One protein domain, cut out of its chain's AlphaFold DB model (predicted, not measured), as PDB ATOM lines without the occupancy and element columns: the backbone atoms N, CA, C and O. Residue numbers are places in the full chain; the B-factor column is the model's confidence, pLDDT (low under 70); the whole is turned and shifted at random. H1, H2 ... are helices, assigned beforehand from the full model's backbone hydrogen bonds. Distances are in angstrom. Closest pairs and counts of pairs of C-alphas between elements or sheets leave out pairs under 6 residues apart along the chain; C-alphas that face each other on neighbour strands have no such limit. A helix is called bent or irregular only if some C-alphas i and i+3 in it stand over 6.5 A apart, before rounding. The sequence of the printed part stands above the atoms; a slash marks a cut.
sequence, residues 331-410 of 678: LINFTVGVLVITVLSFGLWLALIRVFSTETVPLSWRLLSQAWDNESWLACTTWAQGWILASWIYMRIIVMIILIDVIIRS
ATOM      1  N   LEU A 331     -12.251   0.076   3.508       74.12
ATOM      2  CA  LEU A 331     -13.673   0.388   3.305       74.12
ATOM      3  C   LEU A 331     -14.414  -0.692   2.500       74.12
ATOM      4  O   LEU A 331     -15.553  -1.029   2.829       74.12
ATOM      5  N   ILE A 332     -13.775  -1.264   1.475       77.00
ATOM      6  CA  ILE A 332     -14.322  -2.399   0.715       77.00
ATOM      7  C   ILE A 332     -14.463  -3.612   1.641       77.00
ATOM      8  O   ILE A 332     -15.554  -4.170   1.776       77.00
ATOM      9  N   ASN A 333     -13.383  -3.963   2.337       76.56
ATOM     10  CA  ASN A 333     -13.325  -5.091   3.259       76.56
ATOM     11  C   ASN A 333     -14.314  -4.956   4.426       76.56
ATOM     12  O   ASN A 333     -14.996  -5.918   4.773       76.56
ATOM     13  N   PHE A 334     -14.454  -3.757   4.990       76.69
ATOM     14  CA  PHE A 334     -15.420  -3.434   6.037       76.69
ATOM     15  C   PHE A 334     -16.856  -3.561   5.523       76.69
ATOM     16  O   PHE A 334     -17.698  -4.124   6.212       76.69
ATOM     17  N   THR A 335     -17.142  -3.104   4.299       79.94
ATOM     18  CA  THR A 335     -18.483  -3.196   3.700       79.94
ATOM     19  C   THR A 335     -18.871  -4.650   3.414       79.94
ATOM     20  O   THR A 335     -19.986  -5.062   3.732       79.94
ATOM     21  N   VAL A 336     -17.946  -5.455   2.875       79.94
ATOM     22  CA  VAL A 336     -18.132  -6.908   2.703       79.94
ATOM     23  C   VAL A 336     -18.283  -7.594   4.063       79.94
ATOM     24  O   VAL A 336     -19.175  -8.425   4.227       79.94
ATOM     25  N   GLY A 337     -17.489  -7.196   5.059       75.00
ATOM     26  CA  GLY A 337     -17.627  -7.631   6.447       75.00
ATOM     27  C   GLY A 337     -19.032  -7.368   6.982       75.00
ATOM     28  O   GLY A 337     -19.729  -8.310   7.335       75.00
ATOM     29  N   VAL A 338     -19.500  -6.117   6.968       77.62
ATOM     30  CA  VAL A 338     -20.849  -5.717   7.416       77.62
ATOM     31  C   VAL A 338     -21.951  -6.464   6.664       77.62
ATOM     32  O   VAL A 338     -22.927  -6.880   7.290       77.62
ATOM     33  N   LEU A 339     -21.793  -6.709   5.360       81.06
ATOM     34  CA  LEU A 339     -22.731  -7.524   4.585       81.06
ATOM     35  C   LEU A 339     -22.791  -8.967   5.115       81.06
ATOM     36  O   LEU A 339     -23.878  -9.457   5.419       81.06
ATOM     37  N   VAL A 340     -21.639  -9.623   5.287       77.62
ATOM     38  CA  VAL A 340     -21.540 -10.988   5.833       77.62
ATOM     39  C   VAL A 340     -22.099 -11.051   7.259       77.62
ATOM     40  O   VAL A 340     -22.897 -11.935   7.563       77.62
ATOM     41  N   ILE A 341     -21.767 -10.075   8.108       74.88
ATOM     42  CA  ILE A 341     -22.292  -9.915   9.472       74.88
ATOM     43  C   ILE A 341     -23.822  -9.838   9.455       74.88
ATOM     44  O   ILE A 341     -24.483 -10.554  10.207       74.88
ATOM     45  N   THR A 342     -24.387  -8.993   8.590       75.12
ATOM     46  CA  THR A 342     -25.838  -8.785   8.477       75.12
ATOM     47  C   THR A 342     -26.545 -10.052   8.002       75.12
ATOM     48  O   THR A 342     -27.571 -10.419   8.571       75.12
ATOM     49  N   VAL A 343     -25.979 -10.757   7.016       81.12
ATOM     50  CA  VAL A 343     -26.524 -12.018   6.488       81.12
ATOM     51  C   VAL A 343     -26.481 -13.131   7.539       81.12
ATOM     52  O   VAL A 343     -27.505 -13.763   7.794       81.12
ATOM     53  N   LEU A 344     -25.338 -13.342   8.203       72.19
ATOM     54  CA  LEU A 344     -25.186 -14.376   9.235       72.19
ATOM     55  C   LEU A 344     -26.034 -14.084  10.485       72.19
ATOM     56  O   LEU A 344     -26.605 -14.997  11.078       72.19
ATOM     57  N   SER A 345     -26.173 -12.809  10.860       73.56
ATOM     58  CA  SER A 345     -26.946 -12.387  12.037       73.56
ATOM     59  C   SER A 345     -28.446 -12.222  11.761       73.56
ATOM     60  O   SER A 345     -29.205 -11.947  12.689       73.56
ATOM     61  N   PHE A 346     -28.914 -12.374  10.516       75.62
ATOM     62  CA  PHE A 346     -30.300 -12.075  10.131       75.62
ATOM     63  C   PHE A 346     -31.338 -12.872  10.941       75.62
ATOM     64  O   PHE A 346     -32.313 -12.308  11.441       75.62
ATOM     65  N   GLY A 347     -31.097 -14.170  11.155       72.75
ATOM     66  CA  GLY A 347     -31.970 -15.016  11.981       72.75
ATOM     67  C   GLY A 347     -32.026 -14.583  13.452       72.75
ATOM     68  O   GLY A 347     -33.072 -14.687  14.092       72.75
ATOM     69  N   LEU A 348     -30.927 -14.031  13.973       70.69
ATOM     70  CA  LEU A 348     -30.837 -13.514  15.336       70.69
ATOM     71  C   LEU A 348     -31.571 -12.172  15.483       70.69
ATOM     72  O   LEU A 348     -32.298 -11.984  16.456       70.69
ATOM     73  N   TRP A 349     -31.473 -11.278  14.494       69.62
ATOM     74  CA  TRP A 349     -32.274 -10.047  14.446       69.62
ATOM     75  C   TRP A 349     -33.781 -10.339  14.439       69.62
ATOM     76  O   TRP A 349     -34.532  -9.710  15.186       69.62
ATOM     77  N   LEU A 350     -34.229 -11.337  13.670       68.88
ATOM     78  CA  LEU A 350     -35.630 -11.774  13.677       68.88
ATOM     79  C   LEU A 350     -36.064 -12.354  15.035       68.88
ATOM     80  O   LEU A 350     -37.182 -12.086  15.481       68.88
ATOM     81  N   ALA A 351     -35.192 -13.106  15.714       67.81
ATOM     82  CA  ALA A 351     -35.459 -13.618  17.058       67.81
ATOM     83  C   ALA A 351     -35.592 -12.483  18.092       67.81
ATOM     84  O   ALA A 351     -36.546 -12.477  18.873       67.81
ATOM     85  N   LEU A 352     -34.700 -11.486  18.047       67.31
ATOM     86  CA  LEU A 352     -34.768 -10.292  18.897       67.31
ATOM     87  C   LEU A 352     -36.073  -9.514  18.668       67.31
ATOM     88  O   LEU A 352     -36.768  -9.203  19.631       67.31
ATOM     89  N   ILE A 353     -36.470  -9.274  17.411       68.75
ATOM     90  CA  ILE A 353     -37.738  -8.597  17.079       68.75
ATOM     91  C   ILE A 353     -38.943  -9.335  17.682       68.75
ATOM     92  O   ILE A 353     -39.853  -8.696  18.208       68.75
ATOM     93  N   ARG A 354     -38.961 -10.675  17.654       65.44
ATOM     94  CA  ARG A 354     -40.057 -11.465  18.244       65.44
ATOM     95  C   ARG A 354     -40.098 -11.390  19.767       65.44
ATOM     96  O   ARG A 354     -41.190 -11.292  20.315       65.44
ATOM     97  N   VAL A 355     -38.946 -11.402  20.435       65.56
ATOM     98  CA  VAL A 355     -38.856 -11.326  21.905       65.56
ATOM     99  C   VAL A 355     -39.127  -9.915  22.429       65.56
ATOM    100  O   VAL A 355     -39.726  -9.756  23.486       65.56
ATOM    101  N   PHE A 356     -38.769  -8.880  21.668       60.62
ATOM    102  CA  PHE A 356     -39.048  -7.486  22.019       60.62
ATOM    103  C   PHE A 356     -40.419  -6.975  21.561       60.62
ATOM    104  O   PHE A 356     -40.803  -5.870  21.936       60.62
ATOM    105  N   SER A 357     -41.190  -7.768  20.811       62.50
ATOM    106  CA  SER A 357     -42.548  -7.403  20.374       62.50
ATOM    107  C   SER A 357     -43.560  -7.278  21.523       62.50
ATOM    108  O   SER A 357     -44.659  -6.771  21.296       62.50
ATOM    109  N   THR A 358     -43.243  -7.782  22.718       58.66
ATOM    110  CA  THR A 358     -44.175  -7.883  23.857       58.66
ATOM    111  C   THR A 358     -43.870  -6.932  25.012       58.66
ATOM    112  O   THR A 358     -44.667  -6.855  25.942       58.66
ATOM    113  N   GLU A 359     -42.748  -6.208  24.978       59.59
ATOM    114  CA  GLU A 359     -42.312  -5.335  26.074       59.59
ATOM    115  C   GLU A 359     -42.070  -3.888  25.633       59.59
ATOM    116  O   GLU A 359     -41.935  -3.569  24.453       59.59
ATOM    117  N   THR A 360     -42.042  -2.979  26.610       59.69
ATOM    118  CA  THR A 360     -41.905  -1.543  26.349       59.69
ATOM    119  C   THR A 360     -40.573  -1.207  25.664       59.69
ATOM    120  O   THR A 360     -39.502  -1.572  26.150       59.69
ATOM    121  N   VAL A 361     -40.649  -0.428  24.578       60.47
ATOM    122  CA  VAL A 361     -39.527   0.082  23.757       60.47
ATOM    123  C   VAL A 361     -38.260   0.515  24.536       60.47
ATOM    124  O   VAL A 361     -37.161   0.196  24.081       60.47
ATOM    125  N   PRO A 362     -38.321   1.202  25.701       62.16
ATOM    126  CA  PRO A 362     -37.109   1.543  26.453       62.16
ATOM    127  C   PRO A 362     -36.314   0.345  27.007       62.16
ATOM    128  O   PRO A 362     -35.106   0.485  27.194       62.16
ATOM    129  N   LEU A 363     -36.933  -0.811  27.281       61.47
ATOM    130  CA  LEU A 363     -36.196  -1.988  27.767       61.47
ATOM    131  C   LEU A 363     -35.468  -2.700  26.621       61.47
ATOM    132  O   LEU A 363     -34.299  -3.054  26.766       61.47
ATOM    133  N   SER A 364     -36.126  -2.856  25.469       63.19
ATOM    134  CA  SER A 364     -35.523  -3.476  24.286       63.19
ATOM    135  C   SER A 364     -34.360  -2.652  23.733       63.19
ATOM    136  O   SER A 364     -33.329  -3.222  23.382       63.19
ATOM    137  N   TRP A 365     -34.463  -1.317  23.748       63.03
ATOM    138  CA  TRP A 365     -33.341  -0.441  23.400       63.03
ATOM    139  C   TRP A 365     -32.153  -0.585  24.364       63.03
ATOM    140  O   TRP A 365     -31.021  -0.706  23.906       63.03
ATOM    141  N   ARG A 366     -32.393  -0.640  25.685       63.22
ATOM    142  CA  ARG A 366     -31.325  -0.843  26.687       63.22
ATOM    143  C   ARG A 366     -30.631  -2.193  26.538       63.22
ATOM    144  O   ARG A 366     -29.407  -2.244  26.565       63.22
ATOM    145  N   LEU A 367     -31.398  -3.264  26.337       63.66
ATOM    146  CA  LEU A 367     -30.851  -4.598  26.086       63.66
ATOM    147  C   LEU A 367     -30.018  -4.634  24.798       63.66
ATOM    148  O   LEU A 367     -28.957  -5.250  24.784       63.66
ATOM    149  N   LEU A 368     -30.448  -3.934  23.743       65.75
ATOM    150  CA  LEU A 368     -29.698  -3.836  22.491       65.75
ATOM    151  C   LEU A 368     -28.411  -3.003  22.628       65.75
ATOM    152  O   LEU A 368     -27.380  -3.401  22.093       65.75
ATOM    153  N   SER A 369     -28.439  -1.879  23.354       62.16
ATOM    154  CA  SER A 369     -27.242  -1.053  23.567       62.16
ATOM    155  C   SER A 369     -26.228  -1.746  24.482       62.16
ATOM    156  O   SER A 369     -25.052  -1.830  24.146       62.16
ATOM    157  N   GLN A 370     -26.688  -2.327  25.595       64.06
ATOM    158  CA  GLN A 370     -25.826  -3.040  26.545       64.06
ATOM    159  C   GLN A 370     -25.291  -4.364  25.985       64.06
ATOM    160  O   GLN A 370     -24.247  -4.828  26.435       64.06
ATOM    161  N   ALA A 371     -25.952  -4.962  24.986       62.09
ATOM    162  CA  ALA A 371     -25.380  -6.068  24.224       62.09
ATOM    163  C   ALA A 371     -24.085  -5.647  23.508       62.09
ATOM    164  O   ALA A 371     -23.100  -6.382  23.550       62.09
ATOM    165  N   TRP A 372     -24.042  -4.462  22.889       62.16
ATOM    166  CA  TRP A 372     -22.836  -3.996  22.197       62.16
ATOM    167  C   TRP A 372     -21.684  -3.666  23.150       62.16
ATOM    168  O   TRP A 372     -20.539  -4.014  22.858       62.16
ATOM    169  N   ASP A 373     -21.992  -3.089  24.309       62.59
ATOM    170  CA  ASP A 373     -21.020  -2.867  25.379       62.59
ATOM    171  C   ASP A 373     -20.643  -4.174  26.112       62.59
ATOM    172  O   ASP A 373     -21.207  -5.246  25.886       62.59
ATOM    173  N   ASN A 374     -19.644  -4.121  26.998       63.53
ATOM    174  CA  ASN A 374     -19.192  -5.297  27.760       63.53
ATOM    175  C   ASN A 374     -20.030  -5.590  29.024       63.53
ATOM    176  O   ASN A 374     -19.795  -6.595  29.693       63.53
ATOM    177  N   GLU A 375     -21.023  -4.757  29.347       64.19
ATOM    178  CA  GLU A 375     -21.871  -4.884  30.549       64.19
ATOM    179  C   GLU A 375     -23.201  -5.625  30.293       64.19
ATOM    180  O   GLU A 375     -24.165  -5.509  31.051       64.19
ATOM    181  N   SER A 376     -23.265  -6.417  29.222       60.38
ATOM    182  CA  SER A 376     -24.507  -6.980  28.672       60.38
ATOM    183  C   SER A 376     -25.299  -7.883  29.622       60.38
ATOM    184  O   SER A 376     -26.514  -8.029  29.485       60.38
ATOM    185  N   TRP A 377     -24.620  -8.527  30.572       60.00
ATOM    186  CA  TRP A 377     -25.198  -9.558  31.438       60.00
ATOM    187  C   TRP A 377     -26.160  -9.005  32.504       60.00
ATOM    188  O   TRP A 377     -27.047  -9.727  32.954       60.00
ATOM    189  N   LEU A 378     -26.024  -7.727  32.881       58.50
ATOM    190  CA  LEU A 378     -26.767  -7.097  33.984       58.50
ATOM    191  C   LEU A 378     -28.267  -6.896  33.715       58.50
ATOM    192  O   LEU A 378     -29.038  -6.728  34.657       58.50
ATOM    193  N   ALA A 379     -28.691  -6.909  32.450       60.91
ATOM    194  CA  ALA A 379     -30.079  -6.657  32.055       60.91
ATOM    195  C   ALA A 379     -30.905  -7.937  31.812       60.91
ATOM    196  O   ALA A 379     -32.105  -7.864  31.544       60.91
ATOM    197  N   CYS A 380     -30.288  -9.117  31.908       63.09
ATOM    198  CA  CYS A 380     -30.947 -10.398  31.676       63.09
ATOM    199  C   CYS A 380     -31.762 -10.842  32.905       63.09
ATOM    200  O   CYS A 380     -31.206 -11.378  33.863       63.09
ATOM    201  N   THR A 381     -33.088 -10.681  32.870       65.56
ATOM    202  CA  THR A 381     -33.982 -11.105  33.967       65.56
ATOM    203  C   THR A 381     -34.516 -12.531  33.804       65.56
ATOM    204  O   THR A 381     -34.974 -13.126  34.779       65.56
ATOM    205  N   THR A 382     -34.449 -13.109  32.598       71.88
ATOM    206  CA  THR A 382     -34.963 -14.459  32.309       71.88
ATOM    207  C   THR A 382     -33.944 -15.349  31.601       71.88
ATOM    208  O   THR A 382     -33.174 -14.912  30.750       71.88
ATOM    209  N   TRP A 383     -33.987 -16.649  31.895       72.69
ATOM    210  CA  TRP A 383     -33.114 -17.662  31.286       72.69
ATOM    211  C   TRP A 383     -33.183 -17.685  29.747       72.69
ATOM    212  O   TRP A 383     -32.164 -17.895  29.092       72.69
ATOM    213  N   ALA A 384     -34.353 -17.414  29.159       70.25
ATOM    214  CA  ALA A 384     -34.530 -17.332  27.709       70.25
ATOM    215  C   ALA A 384     -33.786 -16.132  27.087       70.25
ATOM    216  O   ALA A 384     -33.133 -16.288  26.054       70.25
ATOM    217  N   GLN A 385     -33.818 -14.958  27.733       69.38
ATOM    218  CA  GLN A 385     -33.015 -13.798  27.320       69.38
ATOM    219  C   GLN A 385     -31.511 -14.102  27.417       69.38
ATOM    220  O   GLN A 385     -30.757 -13.703  26.534       69.38
ATOM    221  N   GLY A 386     -31.087 -14.871  28.425       73.81
ATOM    222  CA  GLY A 386     -29.689 -15.275  28.613       73.81
ATOM    223  C   GLY A 386     -29.132 -16.101  27.450       73.81
ATOM    224  O   GLY A 386     -28.034 -15.823  26.974       73.81
ATOM    225  N   TRP A 387     -29.903 -17.060  26.926       75.88
ATOM    226  CA  TRP A 387     -29.502 -17.849  25.751       75.88
ATOM    227  C   TRP A 387     -29.422 -17.019  24.466       75.88
ATOM    228  O   TRP A 387     -28.503 -17.202  23.666       75.88
ATOM    229  N   ILE A 388     -30.354 -16.082  24.276       73.44
ATOM    230  CA  ILE A 388     -30.344 -15.164  23.129       73.44
ATOM    231  C   ILE A 388     -29.125 -14.240  23.208       73.44
ATOM    232  O   ILE A 388     -28.421 -14.069  22.214       73.44
ATOM    233  N   LEU A 389     -28.833 -13.705  24.397       72.56
ATOM    234  CA  LEU A 389     -27.665 -12.865  24.641       72.56
ATOM    235  C   LEU A 389     -26.350 -13.635  24.445       72.56
ATOM    236  O   LEU A 389     -25.440 -13.118  23.806       72.56
ATOM    237  N   ALA A 390     -26.250 -14.879  24.923       76.00
ATOM    238  CA  ALA A 390     -25.067 -15.719  24.727       76.00
ATOM    239  C   ALA A 390     -24.809 -16.017  23.238       76.00
ATOM    240  O   ALA A 390     -23.680 -15.880  22.768       76.00
ATOM    241  N   SER A 391     -25.862 -16.347  22.479       75.81
ATOM    242  CA  SER A 391     -25.794 -16.507  21.018       75.81
ATOM    243  C   SER A 391     -25.340 -15.214  20.326       75.81
ATOM    244  O   SER A 391     -24.490 -15.233  19.437       75.81
ATOM    245  N   TRP A 392     -25.841 -14.067  20.790       74.12
ATOM    246  CA  TRP A 392     -25.475 -12.754  20.269       74.12
ATOM    247  C   TRP A 392     -24.016 -12.373  20.570       74.12
ATOM    248  O   TRP A 392     -23.312 -11.910  19.673       74.12
ATOM    249  N   ILE A 393     -23.515 -12.648  21.779       77.25
ATOM    250  CA  ILE A 393     -22.102 -12.449  22.146       77.25
ATOM    251  C   ILE A 393     -21.191 -13.357  21.308       77.25
ATOM    252  O   ILE A 393     -20.158 -12.903  20.819       77.25
ATOM    253  N   TYR A 394     -21.580 -14.617  21.087       79.25
ATOM    254  CA  TYR A 394     -20.836 -15.547  20.235       79.25
ATOM    255  C   TYR A 394     -20.743 -15.049  18.784       79.25
ATOM    256  O   TYR A 394     -19.649 -14.997  18.218       79.25
ATOM    257  N   MET A 395     -21.864 -14.586  18.214       76.56
ATOM    258  CA  MET A 395     -21.868 -13.941  16.899       76.56
ATOM    259  C   MET A 395     -20.971 -12.695  16.889       76.56
ATOM    260  O   MET A 395     -20.118 -12.594  16.012       76.56
ATOM    261  N   ARG A 396     -21.064 -11.799  17.889       75.12
ATOM    262  CA  ARG A 396     -20.187 -10.614  18.019       75.12
ATOM    263  C   ARG A 396     -18.703 -10.992  17.987       75.12
ATOM    264  O   ARG A 396     -17.926 -10.322  17.313       75.12
ATOM    265  N   ILE A 397     -18.305 -12.054  18.689       80.25
ATOM    266  CA  ILE A 397     -16.908 -12.511  18.746       80.25
ATOM    267  C   ILE A 397     -16.435 -13.008  17.375       80.25
ATOM    268  O   ILE A 397     -15.411 -12.528  16.896       80.25
ATOM    269  N   ILE A 398     -17.186 -13.894  16.707       80.81
ATOM    270  CA  ILE A 398     -16.851 -14.369  15.348       80.81
ATOM    271  C   ILE A 398     -16.712 -13.193  14.381       80.81
ATOM    272  O   ILE A 398     -15.747 -13.101  13.628       80.81
ATOM    273  N   VAL A 399     -17.673 -12.274  14.433       76.56
ATOM    274  CA  VAL A 399     -17.734 -11.077  13.599       76.56
ATOM    275  C   VAL A 399     -16.501 -10.190  13.778       76.56
ATOM    276  O   VAL A 399     -15.899  -9.775  12.787       76.56
ATOM    277  N   MET A 400     -16.095  -9.934  15.022       77.88
ATOM    278  CA  MET A 400     -14.906  -9.130  15.307       77.88
ATOM    279  C   MET A 400     -13.617  -9.859  14.926       77.88
ATOM    280  O   MET A 400     -12.714  -9.216  14.401       77.88
ATOM    281  N   ILE A 401     -13.535 -11.183  15.104       83.56
ATOM    282  CA  ILE A 401     -12.387 -11.981  14.646       83.56
ATOM    283  C   ILE A 401     -12.243 -11.888  13.125       83.56
ATOM    284  O   ILE A 401     -11.159 -11.566  12.656       83.56
ATOM    285  N   ILE A 402     -13.324 -12.093  12.359       79.81
ATOM    286  CA  ILE A 402     -13.301 -11.974  10.891       79.81
ATOM    287  C   ILE A 402     -12.878 -10.563  10.470       79.81
ATOM    288  O   ILE A 402     -12.044 -10.420   9.582       79.81
ATOM    289  N   LEU A 403     -13.414  -9.517  11.108       75.31
ATOM    290  CA  LEU A 403     -13.055  -8.139  10.773       75.31
ATOM    291  C   LEU A 403     -11.581  -7.832  11.087       75.31
ATOM    292  O   LEU A 403     -10.893  -7.262  10.246       75.31
ATOM    293  N   ILE A 404     -11.086  -8.226  12.265       81.25
ATOM    294  CA  ILE A 404      -9.686  -8.033  12.676       81.25
ATOM    295  C   ILE A 404      -8.742  -8.806  11.750       81.25
ATOM    296  O   ILE A 404      -7.762  -8.244  11.278       81.25
ATOM    297  N   ASP A 405      -9.052 -10.062  11.448       80.88
ATOM    298  CA  ASP A 405      -8.270 -10.911  10.549       80.88
ATOM    299  C   ASP A 405      -8.245 -10.351   9.116       80.88
ATOM    300  O   ASP A 405      -7.194 -10.304   8.489       80.88
ATOM    301  N   VAL A 406      -9.355  -9.799   8.616       76.25
ATOM    302  CA  VAL A 406      -9.382  -9.094   7.324       76.25
ATOM    303  C   VAL A 406      -8.587  -7.776   7.354       76.25
ATOM    304  O   VAL A 406      -8.001  -7.408   6.339       76.25
ATOM    305  N   ILE A 407      -8.512  -7.075   8.491       71.38
ATOM    306  CA  ILE A 407      -7.643  -5.893   8.657       71.38
ATOM    307  C   ILE A 407      -6.163  -6.301   8.710       71.38
ATOM    308  O   ILE A 407      -5.334  -5.625   8.115       71.38
ATOM    309  N   ILE A 408      -5.826  -7.409   9.377       77.81
ATOM    310  CA  ILE A 408      -4.454  -7.935   9.459       77.81
ATOM    311  C   ILE A 408      -3.998  -8.479   8.098       77.81
ATOM    312  O   ILE A 408      -2.888  -8.191   7.670       77.81
ATOM    313  N   ARG A 409      -4.866  -9.216   7.392       70.44
ATOM    314  CA  ARG A 409      -4.626  -9.728   6.031       70.44
ATOM    315  C   ARG A 409      -4.763  -8.663   4.942       70.44
ATOM    316  O   ARG A 409      -4.449  -8.937   3.787       70.44
ATOM    317  N   SER A 410      -5.185  -7.449   5.294       66.69
ATOM    318  CA  SER A 410      -5.010  -6.258   4.464       66.69
ATOM    319  C   SER A 410      -3.557  -5.790   4.567       66.69
ATOM    320  O   SER A 410      -3.298  -4.668   5.010       66.69
TER     321      SER A 410
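This is residues 331 to 410 of the 678 residues of an uncharacterized protein of Nadsonia fulvescens var. elongata DSM 6958 (UniProt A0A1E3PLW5). Two long helices, H4 and the bent H1, run opposite ways side by side, and the shorter H2 and H3 gather at one end, where H1 ends and H4 begins. H1 bends, its two arms both packing on H4, while residues 357 to 362 stick out at the end with H2. The printed part has 80 residues with four named helices, H1 to H4 in chain order, and no named strand; its class is all helix. It is only just loose, close to compact, with a radius of gyration of the C-alphas of 14.1 A, and spans 42 by 21 by 19 A.

H4, residues 383 to 408, is the hub, touching three helices. H1, residues 331 to 356, was assigned as one helix by its hydrogen bonds but is bent: C-alphas 344 and 347 are 7.3 A apart, and its arms H1a, residues 331 to 344, and H1b, residues 347 to 356, stand at a steep tilt of 63 degrees. H1a touches residues 399 to 407 of H4 at a shallow tilt of 26 degrees, opposite ways; the closest C-alphas, of Ile 341 and Val 399, are 6.3 A apart. H1b and H4 only just touch, with 3 pairs of C-alphas within 8 A, the closest Leu 348 and Trp 392 at 7.3 A. H2, residues 361 to 372, only just touches H4 with 3 such pairs, the closest Ala 371 and Leu 389 at 7.2 A, at a steep tilt of 43 degrees, the same way. H3, residues 376 to 379, touches H2, with the C-alphas of Gln 370 and Ser 376 closest at 4.7 A. H1a is apart from H2 and H3. Every O i to N i+4 pair is within hydrogen-bond range in H1a, H1b and H4, and 7 of 8 are in H2; H3 is too short for such a pair.

H4 is 37.3 A long from first to last C-alpha, from (-33.114, -17.662, 31.286) to (-4.454, -7.935, 9.459). H1a, 19.6 A, begins at C-alpha 331 at (-13.673, 0.388, 3.305); H1b measures 14.4 A and H2 17.3 A. H3 is only just irregular: C-alphas 376 and 379 are 6.53 A apart.

The C-alphas farthest apart, of Thr 358 and Ser 410, are 43.7 A apart. The printed part has no cut, and its three links between helices are tight. Mean pLDDT of the printed part is 70.6; residues 349 to 381, 385 and 410 are under 70.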